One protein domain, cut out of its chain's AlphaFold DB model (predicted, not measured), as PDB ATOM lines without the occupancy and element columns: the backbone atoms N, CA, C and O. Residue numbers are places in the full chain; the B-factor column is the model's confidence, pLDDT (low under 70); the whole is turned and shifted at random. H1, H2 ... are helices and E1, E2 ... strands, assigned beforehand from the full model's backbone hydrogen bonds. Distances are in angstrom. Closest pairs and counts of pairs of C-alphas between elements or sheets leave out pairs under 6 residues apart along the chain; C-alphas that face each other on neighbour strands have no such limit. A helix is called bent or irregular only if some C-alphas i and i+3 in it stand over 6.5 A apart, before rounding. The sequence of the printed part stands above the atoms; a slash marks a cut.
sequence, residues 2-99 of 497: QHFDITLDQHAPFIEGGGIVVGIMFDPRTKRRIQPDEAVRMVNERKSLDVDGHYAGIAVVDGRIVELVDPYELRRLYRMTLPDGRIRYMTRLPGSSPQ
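AT A GLANCE: This is residues 2 to 99 of the 497 residues of an uncharacterized protein of 'Candidatus Kapabacteria' thiocyanatum (UniProt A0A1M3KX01). A strongly twisted sheet of four strands, E2, E1, E3 and E4, has its two inner strands sharply bent and one short helix, H1, packed on it. A separate two-strand hairpin, E5 and E6, lies toward the other end of the long axis from E2, and an unnamed stretch, residues 2 to 19, leads into E1. The 98 printed residues hold six strands and one helix in the order E1 E2 H1 E3 E4 E5 E6, both sheets antiparallel; the class is mixed, helices and strands, with under half of the residues in named elements. The whole is compact, with a radius of gyration of the C-alphas of 13.8 A, and elongated, spanning 45 by 28 by 21 A.

HOW THE PARTS SIT: E3, residues 52 to 61, and E1, residues 20 to 27, are antiparallel inner strands at 132 degrees, with N 22 and O 56 2.8 A apart. E1 bends by 86 degrees at residue 23, and E3 by 83 degrees at residue 55. Edge strand E4, residues 64 to 69, forms a hairpin with E3, N 59 and O 66 being 2.9 A apart. Edge strand E2, residues 32 to 34, forms one with E1, N 34 and O 25 being 2.8 A apart. H1, residues 36 to 44, is on this sheet; its closest C-alphas to E3 are those of Asn 44 and Val 61, 5.3 A. Every O i to N i+4 pair in H1 is within hydrogen-bond range. E5, residues 78 to 81, and E6, residues 87 to 90, form a hairpin, with N 80 and O 88 2.9 A apart. E3 and E6 are near each other, while E4 and E5 are apart.

IN THESE COORDINATES: E1 begins at C-alpha 20 (274.426, 356.936, 133.408) and is 18.1 A long. E3 is 21.3 A, E4 16.0 A and H1 12.4 A. E6 ends at C-alpha 90 (283.827, 351.933, 133.288).

THE WHOLE: The C-alphas farthest apart, of Thr 30 and Gln 99, are 46.0 A apart. The printed part has no cut, and no link is long. Residues 2 to 18, 48 and 96 to 99 have pLDDT under 70.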
ATOM      1  N   GLN A   2     270.807 343.590 144.826       42.59
ATOM      2  CA  GLN A   2     272.264 343.599 144.688       42.59
ATOM      3  C   GLN A   2     272.716 345.061 144.829       42.59
ATOM      4  O   GLN A   2     272.109 345.948 144.229       42.59
ATOM      5  N   HIS A   3     273.702 345.328 145.686       45.69
ATOM      6  CA  HIS A   3     274.292 346.659 145.798       45.69
ATOM      7  C   HIS A   3     275.242 346.853 144.616       45.69
ATOM      8  O   HIS A   3     276.226 346.129 144.495       45.69
ATOM      9  N   PHE A   4     274.940 347.802 143.736       51.16
ATOM     10  CA  PHE A   4     275.810 348.162 142.620       51.16
ATOM     11  C   PHE A   4     276.712 349.318 143.050       51.16
ATOM     12  O   PHE A   4     276.222 350.307 143.591       51.16
ATOM     13  N   ASP A   5     278.020 349.187 142.834       50.28
ATOM     14  CA  ASP A   5     278.975 350.282 143.014       50.28
ATOM     15  C   ASP A   5     279.357 350.803 141.633       50.28
ATOM     16  O   ASP A   5     280.192 350.231 140.927       50.28
ATOM     17  N   ILE A   6     278.660 351.856 141.215       56.81
ATOM     18  CA  ILE A   6     278.869 352.476 139.915       56.81
ATOM     19  C   ILE A   6     279.922 353.566 140.100       56.81
ATOM     20  O   ILE A   6     279.611 354.715 140.403       56.81
ATOM     21  N   THR A   7     281.187 353.187 139.942       50.03
ATOM     22  CA  THR A   7     282.304 354.133 139.902       50.03
ATOM     23  C   THR A   7     282.630 354.452 138.444       50.03
ATOM     24  O   THR A   7     283.258 353.638 137.774       50.03
ATOM     25  N   LEU A   8     282.215 355.620 137.946       53.69
ATOM     26  CA  LEU A   8     282.676 356.121 136.649       53.69
ATOM     27  C   LEU A   8     283.875 357.033 136.826       53.69
ATOM     28  O   LEU A   8     283.906 357.887 137.708       53.69
ATOM     29  N   ASP A   9     284.854 356.843 135.953       51.22
ATOM     30  CA  ASP A   9     286.175 357.408 136.162       51.22
ATOM     31  C   ASP A   9     286.281 358.886 135.726       51.22
ATOM     32  O   ASP A   9     287.253 359.518 136.115       51.22
ATOM     33  N   GLN A  10     285.298 359.478 135.006       52.03
ATOM     34  CA  GLN A  10     285.178 360.939 134.750       52.03
ATOM     35  C   GLN A  10     283.748 361.426 134.382       52.03
ATOM     36  O   GLN A  10     282.969 360.689 133.782       52.03
ATOM     37  N   HIS A  11     283.466 362.699 134.721       50.41
ATOM     38  CA  HIS A  11     282.472 363.691 134.227       50.41
ATOM     39  C   HIS A  11     281.002 363.335 133.939       50.41
ATOM     40  O   HIS A  11     280.219 364.254 133.695       50.41
ATOM     41  N   ALA A  12     280.573 362.080 134.003       54.97
ATOM     42  CA  ALA A  12     279.172 361.743 133.781       54.97
ATOM     43  C   ALA A  12     278.370 361.917 135.085       54.97
ATOM     44  O   ALA A  12     278.634 361.194 136.052       54.97
ATOM     45  N   PRO A  13     277.408 362.856 135.166       50.97
ATOM     46  CA  PRO A  13     276.555 362.951 136.340       50.97
ATOM     47  C   PRO A  13     275.725 361.671 136.465       50.97
ATOM     48  O   PRO A  13     275.168 361.180 135.482       50.97
ATOM     49  N   PHE A  14     275.627 361.133 137.680       60.53
ATOM     50  CA  PHE A  14     274.634 360.107 137.975       60.53
ATOM     51  C   PHE A  14     273.241 360.717 137.807       60.53
ATOM     52  O   PHE A  14     272.939 361.739 138.427       60.53
ATOM     53  N   ILE A  15     272.405 360.122 136.957       64.06
ATOM     54  CA  ILE A  15     271.088 360.673 136.629       64.06
ATOM     55  C   ILE A  15     270.053 360.114 137.605       64.06
ATOM     56  O   ILE A  15     269.996 358.909 137.876       64.06
ATOM     57  N   GLU A  16     269.201 361.001 138.118       53.75
ATOM     58  CA  GLU A  16     268.053 360.644 138.947       53.75
ATOM     59  C   GLU A  16     267.151 359.648 138.191       53.75
ATOM     60  O   GLU A  16     266.719 359.905 137.068       53.75
ATOM     61  N   GLY A  17     266.923 358.464 138.768       59.44
ATOM     62  CA  GLY A  17     266.325 357.320 138.060       59.44
ATOM     63  C   GLY A  17     267.296 356.171 137.760       59.44
ATOM     64  O   GLY A  17     266.887 355.179 137.163       59.44
ATOM     65  N   GLY A  18     268.549 356.264 138.218       68.31
ATOM     66  CA  GLY A  18     269.450 355.114 138.345       68.31
ATOM     67  C   GLY A  18     270.257 354.775 137.094       68.31
ATOM     68  O   GLY A  18     270.613 353.617 136.912       68.31
ATOM     69  N   GLY A  19     270.530 355.742 136.219       71.00
ATOM     70  CA  GLY A  19     271.270 355.507 134.977       71.00
ATOM     71  C   GLY A  19     272.430 356.470 134.775       71.00
ATOM     72  O   GLY A  19     272.483 357.542 135.377       71.00
ATOM     73  N   ILE A  20     273.357 356.079 133.904       73.38
ATOM     74  CA  ILE A  20     274.426 356.936 133.408       73.38
ATOM     75  C   ILE A  20     274.654 356.651 131.932       73.38
ATOM     76  O   ILE A  20     274.865 355.505 131.545       73.38
ATOM     77  N   VAL A  21     274.659 357.697 131.113       70.75
ATOM     78  CA  VAL A  21     274.996 357.602 129.692       70.75
ATOM     79  C   VAL A  21     276.089 358.607 129.381       70.75
ATOM     80  O   VAL A  21     275.988 359.773 129.761       70.75
ATOM     81  N   VAL A  22     277.126 358.149 128.687       72.81
ATOM     82  CA  VAL A  22     278.196 358.980 128.147       72.81
ATOM     83  C   VAL A  22     278.132 359.022 126.628       72.81
ATOM     84  O   VAL A  22     277.745 358.057 125.964       72.81
ATOM     85  N   GLY A  23     278.562 360.154 126.082       76.31
ATOM     86  CA  GLY A  23     278.693 360.368 124.653       76.31
ATOM     87  C   GLY A  23     277.620 361.259 124.046       76.31
ATOM     88  O   GLY A  23     276.988 362.080 124.711       76.31
ATOM     89  N   ILE A  24     277.463 361.118 122.735       75.31
ATOM     90  CA  ILE A  24     276.645 361.989 121.906       75.31
ATOM     91  C   ILE A  24     275.620 361.123 121.187       75.31
ATOM     92  O   ILE A  24     275.968 360.326 120.317       75.31
ATOM     93  N   MET A  25     274.359 361.322 121.550       79.94
ATOM     94  CA  MET A  25     273.207 360.659 120.952       79.94
ATOM     95  C   MET A  25     272.379 361.668 120.165       79.94
ATOM     96  O   MET A  25     272.279 362.835 120.546       79.94
ATOM     97  N   PHE A  26     271.739 361.200 119.105       79.69
ATOM     98  CA  PHE A  26     270.875 361.981 118.238       79.69
ATOM     99  C   PHE A  26     269.581 361.236 117.978       79.69
ATOM    100  O   PHE A  26     269.582 360.031 117.737       79.69
ATOM    101  N   ASP A  27     268.476 361.969 117.961       78.62
ATOM    102  CA  ASP A  27     267.247 361.455 117.378       78.62
ATOM    103  C   ASP A  27     267.343 361.626 115.847       78.62
ATOM    104  O   ASP A  27     267.368 362.766 115.369       78.62
ATOM    105  N   PRO A  28     267.379 360.542 115.051       70.81
ATOM    106  CA  PRO A  28     267.472 360.623 113.593       70.81
ATOM    107  C   PRO A  28     266.246 361.281 112.940       70.81
ATOM    108  O   PRO A  28     266.303 361.684 111.779       70.81
ATOM    109  N   ARG A  29     265.119 361.381 113.655       76.75
ATOM    110  CA  ARG A  29     263.860 361.968 113.173       76.75
ATOM    111  C   ARG A  29     263.831 363.464 113.420       76.75
ATOM    112  O   ARG A  29     263.465 364.220 112.526       76.75
ATOM    113  N   THR A  30     264.194 363.887 114.629       77.75
ATOM    114  CA  THR A  30     264.179 365.312 114.992       77.75
ATOM    115  C   THR A  30     265.513 366.001 114.732       77.75
ATOM    116  O   THR A  30     265.593 367.214 114.894       77.75
ATOM    117  N   LYS A  31     266.562 365.243 114.386       77.56
ATOM    118  CA  LYS A  31     267.946 365.712 114.220       77.56
ATOM    119  C   LYS A  31     268.481 366.461 115.450       77.56
ATOM    120  O   LYS A  31     269.338 367.329 115.332       77.56
ATOM    121  N   ARG A  32     267.951 366.157 116.640       83.12
ATOM    122  CA  ARG A  32     268.303 366.844 117.893       83.12
ATOM    123  C   ARG A  32     269.250 365.971 118.704       83.12
ATOM    124  O   ARG A  32     269.032 364.764 118.799       83.12
ATOM    125  N   ARG A  33     270.252 366.593 119.333       82.69
ATOM    126  CA  ARG A  33     271.082 365.949 120.360       82.69
ATOM    127  C   ARG A  33     270.201 365.524 121.540       82.69
ATOM    128  O   ARG A  33     269.502 366.353 122.125       82.69
ATOM    129  N   ILE A  34     270.243 364.245 121.881       82.06
ATOM    130  CA  ILE A  34     269.557 363.673 123.039       82.06
ATOM    131  C   ILE A  34     270.462 363.863 124.253       82.06
ATOM    132  O   ILE A  34     271.643 363.508 124.223       82.06
ATOM    133  N   GLN A  35     269.908 364.443 125.314       85.69
ATOM    134  CA  GLN A  35     270.629 364.615 126.572       85.69
ATOM    135  C   GLN A  35     270.674 363.287 127.351       85.69
ATOM    136  O   GLN A  35     269.750 362.477 127.225       85.69
ATOM    137  N   PRO A  36     271.715 363.028 128.162       81.88
ATOM    138  CA  PRO A  36     271.833 361.777 128.913       81.88
ATOM    139  C   PRO A  36     270.599 361.424 129.766       81.88
ATOM    140  O   PRO A  36     270.175 360.270 129.792       81.88
ATOM    141  N   ASP A  37     269.973 362.410 130.415       82.56
ATOM    142  CA  ASP A  37     268.762 362.241 131.232       82.56
ATOM    143  C   ASP A  37     267.524 361.869 130.405       82.56
ATOM    144  O   ASP A  37     266.664 361.093 130.829       82.56
ATOM    145  N   GLU A  38     267.429 362.407 129.192       84.19
ATOM    146  CA  GLU A  38     266.426 362.015 128.213       84.19
ATOM    147  C   GLU A  38     266.621 360.562 127.765       84.19
ATOM    148  O   GLU A  38     265.657 359.800 127.775       84.19
ATOM    149  N   ALA A  39     267.855 360.140 127.474       81.38
ATOM    150  CA  ALA A  39     268.140 358.759 127.087       81.38
ATOM    151  C   ALA A  39     267.794 357.753 128.198       81.38
ATOM    152  O   ALA A  39     267.133 356.749 127.931       81.38
ATOM    153  N   VAL A  40     268.159 358.043 129.454       80.38
ATOM    154  CA  VAL A  40     267.788 357.196 130.603       80.38
ATOM    155  C   VAL A  40     266.266 357.097 130.744       80.38
ATOM    156  O   VAL A  40     265.741 355.998 130.925       80.38
ATOM    157  N   ARG A  41     265.530 358.208 130.587       83.38
ATOM    158  CA  ARG A  41     264.056 358.176 130.578       83.38
ATOM    159  C   ARG A  41     263.498 357.322 129.445       83.38
ATOM    160  O   ARG A  41     262.617 356.511 129.703       83.38
ATOM    161  N   MET A  42     264.011 357.459 128.221       82.75
ATOM    162  CA  MET A  42     263.554 356.659 127.074       82.75
ATOM    163  C   MET A  42     263.691 355.155 127.342       82.75
ATOM    164  O   MET A  42     262.769 354.391 127.048       82.75
ATOM    165  N   VAL A  43     264.807 354.747 127.951       81.25
ATOM    166  CA  VAL A  43     265.072 353.354 128.332       81.25
ATOM    167  C   VAL A  43     264.139 352.889 129.448       81.25
ATOM    168  O   VAL A  43     263.524 351.828 129.328       81.25
ATOM    169  N   ASN A  44     263.963 353.701 130.493       79.12
ATOM    170  CA  ASN A  44     263.061 353.400 131.608       79.12
ATOM    171  C   ASN A  44     261.595 353.278 131.159       79.12
ATOM    172  O   ASN A  44     260.849 352.447 131.670       79.12
ATOM    173  N   GLU A  45     261.186 354.050 130.153       82.25
ATOM    174  CA  GLU A  45     259.850 353.992 129.550       82.25
ATOM    175  C   GLU A  45     259.671 352.822 128.560       82.25
ATOM    176  O   GLU A  45     258.625 352.719 127.916       82.25
ATOM    177  N   ARG A  46     260.674 351.937 128.417       71.81
ATOM    178  CA  ARG A  46     260.710 350.822 127.448       71.81
ATOM    179  C   ARG A  46     260.438 351.258 126.006       71.81
ATOM    180  O   ARG A  46     259.935 350.480 125.191       71.81
ATOM    181  N   LYS A  47     260.756 352.508 125.670       70.19
ATOM    182  CA  LYS A  47     260.723 352.977 124.288       70.19
ATOM    183  C   LYS A  47     261.979 352.462 123.597       70.19
ATOM    184  O   LYS A  47     263.062 352.491 124.172       70.19
ATOM    185  N   SER A  48     261.845 351.993 122.357       69.25
ATOM    186  CA  SER A  48     263.015 351.643 121.549       69.25
ATOM    187  C   SER A  48     263.925 352.868 121.435       69.25
ATOM    188  O   SER A  48     263.466 353.914 120.958       69.25
ATOM    189  N   LEU A  49     265.194 352.735 121.818       70.94
ATOM    190  CA  LEU A  49     266.225 353.722 121.510       70.94
ATOM    191  C   LEU A  49     266.550 353.635 120.012       70.94
ATOM    192  O   LEU A  49     267.484 352.968 119.585       70.94
ATOM    193  N   ASP A  50     265.732 354.278 119.185       78.62
ATOM    194  CA  ASP A  50     266.043 354.532 117.773       78.62
ATOM    195  C   ASP A  50     266.903 355.795 117.712       78.62
ATOM    196  O   ASP A  50     266.431 356.847 117.291       78.62
ATOM    197  N   VAL A  51     268.122 355.695 118.246       83.00
ATOM    198  CA  VAL A  51     269.078 356.800 118.355       83.00
ATOM    199  C   VAL A  51     270.267 356.560 117.428       83.00
ATOM    200  O   VAL A  51     270.725 355.432 117.255       83.00
ATOM    201  N   ASP A  52     270.749 357.637 116.823       85.69
ATOM    202  CA  ASP A  52     272.032 357.697 116.131       85.69
ATOM    203  C   ASP A  52     273.099 358.294 117.050       85.69
ATOM    204  O   ASP A  52     272.800 358.892 118.084       85.69
ATOM    205  N   GLY A  53     274.357 358.181 116.644       87.12
ATOM    206  CA  GLY A  53     275.494 358.706 117.385       87.12
ATOM    207  C   GLY A  53     276.284 357.606 118.071       87.12
ATOM    208  O   GLY A  53     276.121 356.425 117.776       87.12
ATOM    209  N   HIS A  54     277.170 358.032 118.962       88.88
ATOM    210  CA  HIS A  54     278.171 357.172 119.586       88.88
ATOM    211  C   HIS A  54     277.923 357.256 121.085       88.88
ATOM    212  O   HIS A  54     277.831 358.359 121.626       88.88
ATOM    213  N   TYR A  55     277.747 356.145 121.781       88.75
ATOM    214  CA  TYR A  55     277.317 356.191 123.176       88.75
ATOM    215  C   TYR A  55     277.643 354.899 123.908       88.75
ATOM    216  O   TYR A  55     277.658 353.813 123.336       88.75
ATOM    217  N   ALA A  56     277.880 355.057 125.203       89.88
ATOM    218  CA  ALA A  56     278.088 353.976 126.147       89.88
ATOM    219  C   ALA A  56     277.385 354.336 127.456       89.88
ATOM    220  O   ALA A  56     277.363 355.500 127.853       89.88
ATOM    221  N   GLY A  57     276.814 353.370 128.159       88.75
ATOM    222  CA  GLY A  57     276.133 353.663 129.406       88.75
ATOM    223  C   GLY A  57     275.426 352.477 130.019       88.75
ATOM    224  O   GLY A  57     275.410 351.373 129.482       88.75
ATOM    225  N   ILE A  58     274.811 352.741 131.160       87.94
ATOM    226  CA  ILE A  58     273.946 351.813 131.864       87.94
ATOM    227  C   ILE A  58     272.661 352.523 132.282       87.94
ATOM    228  O   ILE A  58     272.665 353.704 132.619       87.94
ATOM    229  N   ALA A  59     271.556 351.797 132.315       85.75
ATOM    230  CA  ALA A  59     270.310 352.250 132.920       85.75
ATOM    231  C   ALA A  59     269.782 351.177 133.873       85.75
ATOM    232  O   ALA A  59     269.961 349.988 133.618       85.75
ATOM    233  N   VAL A  60     269.127 351.577 134.962       83.62
ATOM    234  CA  VAL A  60     268.441 350.642 135.861       83.62
ATOM    235  C   VAL A  60     266.949 350.645 135.547       83.62
ATOM    236  O   VAL A  60     266.225 351.554 135.939       83.62
ATOM    237  N   VAL A  61     266.482 349.590 134.879       82.69
ATOM    238  CA  VAL A  61     265.076 349.389 134.504       82.69
ATOM    239  C   VAL A  61     264.500 348.258 135.344       82.69
ATOM    240  O   VAL A  61     264.992 347.132 135.292       82.69
ATOM    241  N   ASP A  62     263.462 348.536 136.135       84.25
ATOM    242  CA  ASP A  62     262.790 347.540 136.988       84.25
ATOM    243  C   ASP A  62     263.761 346.754 137.899       84.25
ATOM    244  O   ASP A  62     263.624 345.547 138.117       84.25
ATOM    245  N   GLY A  63     264.791 347.436 138.411       82.94
ATOM    246  CA  GLY A  63     265.827 346.832 139.255       82.94
ATOM    247  C   GLY A  63     266.844 345.962 138.506       82.94
ATOM    248  O   GLY A  63     267.603 345.242 139.154       82.94
ATOM    249  N   ARG A  64     266.876 346.013 137.167       85.12
ATOM    250  CA  ARG A  64     267.866 345.344 136.311       85.12
ATOM    251  C   ARG A  64     268.743 346.365 135.605       85.12
ATOM    252  O   ARG A  64     268.250 347.406 135.185       85.12
ATOM    253  N   ILE A  65     270.021 346.043 135.434       86.25
ATOM    254  CA  ILE A  65     270.937 346.860 134.637       86.25
ATOM    255  C   ILE A  65     270.738 346.542 133.156       86.25
ATOM    256  O   ILE A  65     270.725 345.379 132.757       86.25
ATOM    257  N   VAL A  66     270.587 347.594 132.361       87.12
ATOM    258  CA  VAL A  66     270.568 347.571 130.902       87.12
ATOM    259  C   VAL A  66     271.829 348.274 130.419       87.12
ATOM    260  O   VAL A  66     272.026 349.449 130.716       87.12
ATOM    261  N   GLU A  67     272.676 347.551 129.695       89.81
ATOM    262  CA  GLU A  67     273.875 348.092 129.050       89.81
ATOM    263  C   GLU A  67     273.474 348.768 127.731       89.81
ATOM    264  O   GLU A  67     272.749 348.196 126.915       89.81
ATOM    265  N   LEU A  68     273.914 350.009 127.542       88.31
ATOM    266  CA  LEU A  68     273.606 350.852 126.392       88.31
ATOM    267  C   LEU A  68     274.904 351.107 125.640       88.31
ATOM    268  O   LEU A  68     275.684 351.956 126.052       88.31
ATOM    269  N   VAL A  69     275.149 350.372 124.563       89.19
ATOM    270  CA  VAL A  69     276.371 350.505 123.761       89.19
ATOM    271  C   VAL A  69     275.973 350.687 122.304       89.19
ATOM    272  O   VAL A  69     275.076 349.989 121.820       89.19
ATOM    273  N   ASP A  70     276.581 351.659 121.623       89.00
ATOM    274  CA  ASP A  70     276.294 351.917 120.214       89.00
ATOM    275  C   ASP A  70     276.664 350.713 119.322       89.00
ATOM    276  O   ASP A  70     277.521 349.909 119.697       89.00
ATOM    277  N   PRO A  71     276.045 350.556 118.134       87.06
ATOM    278  CA  PRO A  71     276.210 349.362 117.299       87.06
ATOM    279  C   PRO A  71     277.639 349.063 116.844       87.06
ATOM    280  O   PRO A  71     277.874 347.982 116.316       87.06
ATOM    281  N   TYR A  72     278.566 350.007 116.989       87.25
ATOM    282  CA  TYR A  72     279.947 349.894 116.532       87.25
ATOM    283  C   TYR A  72     280.950 349.975 117.686       87.25
ATOM    284  O   TYR A  72     282.153 349.982 117.436       87.25
ATOM    285  N   GLU A  73     280.456 350.015 118.931       89.00
ATOM    286  CA  GLU A  73     281.225 350.252 120.157       89.00
ATOM    287  C   GLU A  73     282.144 351.468 120.078       89.00
ATOM    288  O   GLU A  73     283.207 351.480 120.699       89.00
ATOM    289  N   LEU A  74     281.761 352.504 119.328       88.06
ATOM    290  CA  LEU A  74     282.589 353.698 119.216       88.06
ATOM    291  C   LEU A  74     282.864 354.326 120.569       88.06
ATOM    292  O   LEU A  74     283.937 354.870 120.771       88.06
ATOM    293  N   ARG A  75     281.949 354.191 121.523       88.56
ATOM    294  CA  ARG A  75     282.279 354.361 122.934       88.56
ATOM    295  C   ARG A  75     282.265 352.997 123.605       88.56
ATOM    296  O   ARG A  75     281.249 352.307 123.621       88.56
ATOM    297  N   ARG A  76     283.409 352.603 124.167       88.25
ATOM    298  CA  ARG A  76     283.524 351.333 124.885       88.25
ATOM    299  C   ARG A  76     282.930 351.458 126.280       88.25
ATOM    300  O   ARG A  76     283.151 352.436 126.993       88.25
ATOM    301  N   LEU A  77     282.212 350.415 126.673       90.19
ATOM    302  CA  LEU A  77     281.800 350.178 128.043       90.19
ATOM    303  C   LEU A  77     282.467 348.889 128.502       90.19
ATOM    304  O   LEU A  77     282.383 347.864 127.831       90.19
ATOM    305  N   TYR A  78     283.122 348.931 129.646       90.56
ATOM    306  CA  TYR A  78     283.706 347.771 130.291       90.56
ATOM    307  C   TYR A  78     282.980 347.488 131.596       90.56
ATOM    308  O   TYR A  78     282.431 348.395 132.231       90.56
ATOM    309  N   ARG A  79     283.038 346.233 132.028       91.50
ATOM    310  CA  ARG A  79     282.566 345.800 133.339       91.50
ATOM    311  C   ARG A  79     283.575 344.883 134.014       91.50
ATOM    312  O   ARG A  79     284.284 344.126 133.359       91.50
ATOM    313  N   MET A  80     283.625 344.949 135.336       89.38
ATOM    314  CA  MET A  80     284.488 344.121 136.175       89.38
ATOM    315  C   MET A  80     283.700 343.646 137.390       89.38
ATOM    316  O   MET A  80     283.029 344.446 138.047       89.38
ATOM    317  N   THR A  81     283.807 342.358 137.709       88.94
ATOM    318  CA  THR A  81     283.243 341.804 138.946       88.94
ATOM    319  C   THR A  81     284.268 341.950 140.069       88.94
ATOM    320  O   THR A  81     285.379 341.435 139.975       88.94
ATOM    321  N   LEU A  82     283.911 342.681 141.124       86.88
ATOM    322  CA  LEU A  82     284.744 342.898 142.305       86.88
ATOM    323  C   LEU A  82     284.771 341.641 143.200       86.88
ATOM    324  O   LEU A  82     283.845 340.830 143.140       86.88
ATOM    325  N   PRO A  83     285.776 341.486 144.089       87.88
ATOM    326  CA  PRO A  83     285.883 340.321 144.977       87.88
ATOM    327  C   PRO A  83     284.669 340.082 145.892       87.88
ATOM    328  O   PRO A  83     284.444 338.962 146.338       87.88
ATOM    329  N   ASP A  84     283.883 341.123 146.174       87.31
ATOM    330  CA  ASP A  84     282.654 341.054 146.975       87.31
ATOM    331  C   ASP A  84     281.384 340.785 146.143       87.31
ATOM    332  O   ASP A  84     280.271 340.833 146.667       87.31
ATOM    333  N   GLY A  85     281.537 340.502 144.845       88.00
ATOM    334  CA  GLY A  85     280.449 340.211 143.915       88.00
ATOM    335  C   GLY A  85     279.748 341.444 143.337       88.00
ATOM    336  O   GLY A  85     278.822 341.285 142.539       88.00
ATOM    337  N   ARG A  86     280.154 342.669 143.702       86.25
ATOM    338  CA  ARG A  86     279.647 343.891 143.055       86.25
ATOM    339  C   ARG A  86     280.188 344.009 141.628       86.25
ATOM    340  O   ARG A  86     281.296 343.569 141.345       86.25
ATOM    341  N   ILE A  87     279.433 344.650 140.739       87.06
ATOM    342  CA  ILE A  87     279.864 344.935 139.361       87.06
ATOM    343  C   ILE A  87     280.225 346.415 139.254       87.06
ATOM    344  O   ILE A  87     279.425 347.270 139.639       87.06
ATOM    345  N   ARG A  88     281.407 346.707 138.709       86.56
ATOM    346  CA  ARG A  88     281.859 348.055 138.356       86.56
ATOM    347  C   ARG A  88     281.816 348.231 136.844       86.56
ATOM    348  O   ARG A  88     282.414 347.429 136.135       86.56
ATOM    349  N   TYR A  89     281.178 349.302 136.381       88.94
ATOM    350  CA  TYR A  89     281.178 349.728 134.979       88.94
ATOM    351  C   TYR A  89     282.157 350.881 134.765       88.94
ATOM    352  O   TYR A  89     282.295 351.736 135.634       88.94
ATOM    353  N   MET A  90     282.825 350.916 133.617       88.12
ATOM    354  CA  MET A  90     283.827 351.933 133.288       88.12
ATOM    355  C   MET A  90     283.872 352.168 131.776       88.12
ATOM    356  O   MET A  90     283.556 351.277 131.000       88.12
ATOM    357  N   THR A  91     284.268 353.358 131.340       84.50
ATOM    358  CA  THR A  91     284.374 353.720 129.909       84.50
ATOM    359  C   THR A  91     285.819 353.718 129.407       84.50
ATOM    360  O   THR A  91     286.093 354.004 128.247       84.50
ATOM    361  N   ARG A  92     286.754 353.386 130.299       84.81
ATOM    362  CA  ARG A  92     288.187 353.229 130.053       84.81
ATOM    363  C   ARG A  92     288.753 352.215 131.034       84.81
ATOM    364  O   ARG A  92     288.165 351.998 132.095       84.81
ATOM    365  N   LEU A  93     289.908 351.649 130.709       85.81
ATOM    366  CA  LEU A  93     290.611 350.771 131.634       85.81
ATOM    367  C   LEU A  93     291.174 351.563 132.827       85.81
ATOM    368  O   LEU A  93     291.613 352.705 132.658       85.81
ATOM    369  N   PRO A  94     291.162 350.986 134.040       81.56
ATOM    370  CA  PRO A  94     291.657 351.660 135.231       81.56
ATOM    371  C   PRO A  94     293.184 351.787 135.163       81.56
ATOM    372  O   PRO A  94     293.884 350.807 134.923       81.56
ATOM    373  N   GLY A  95     293.707 352.992 135.405       71.88
ATOM    374  CA  GLY A  95     295.153 353.251 135.353       71.88
ATOM    375  C   GLY A  95     295.941 352.747 136.566       71.88
ATOM    376  O   GLY A  95     297.144 352.524 136.472       71.88
ATOM    377  N   SER A  96     295.286 352.555 137.715       63.97
ATOM    378  CA  SER A  96     295.882 351.901 138.883       63.97
ATOM    379  C   SER A  96     295.583 350.407 138.822       63.97
ATOM    380  O   SER A  96     294.406 350.046 138.876       63.97
ATOM    381  N   SER A  97     296.633 349.583 138.717       50.09
ATOM    382  CA  SER A  97     296.602 348.113 138.630       50.09
ATOM    383  C   SER A  97     295.346 347.493 139.263       50.09
ATOM    384  O   SER A  97     295.277 347.343 140.487       50.09
ATOM    385  N   PRO A  98     294.352 347.070 138.460       51.81
ATOM    386  CA  PRO A  98     293.635 345.867 138.829       51.81
ATOM    387  C   PRO A  98     294.692 344.755 138.847       51.81
ATOM    388  O   PRO A  98     295.647 344.781 138.073       51.81
ATOM    389  N   GLN A  99     294.562 343.785 139.738       57.91
ATOM    390  CA  GLN A  99     295.490 342.655 139.876       57.91
ATOM    391  C   GLN A  99     295.533 341.731 138.628       57.91
ATOM    392  O   GLN A  99     295.990 340.597 138.730       57.91
TER     393      GLN A  99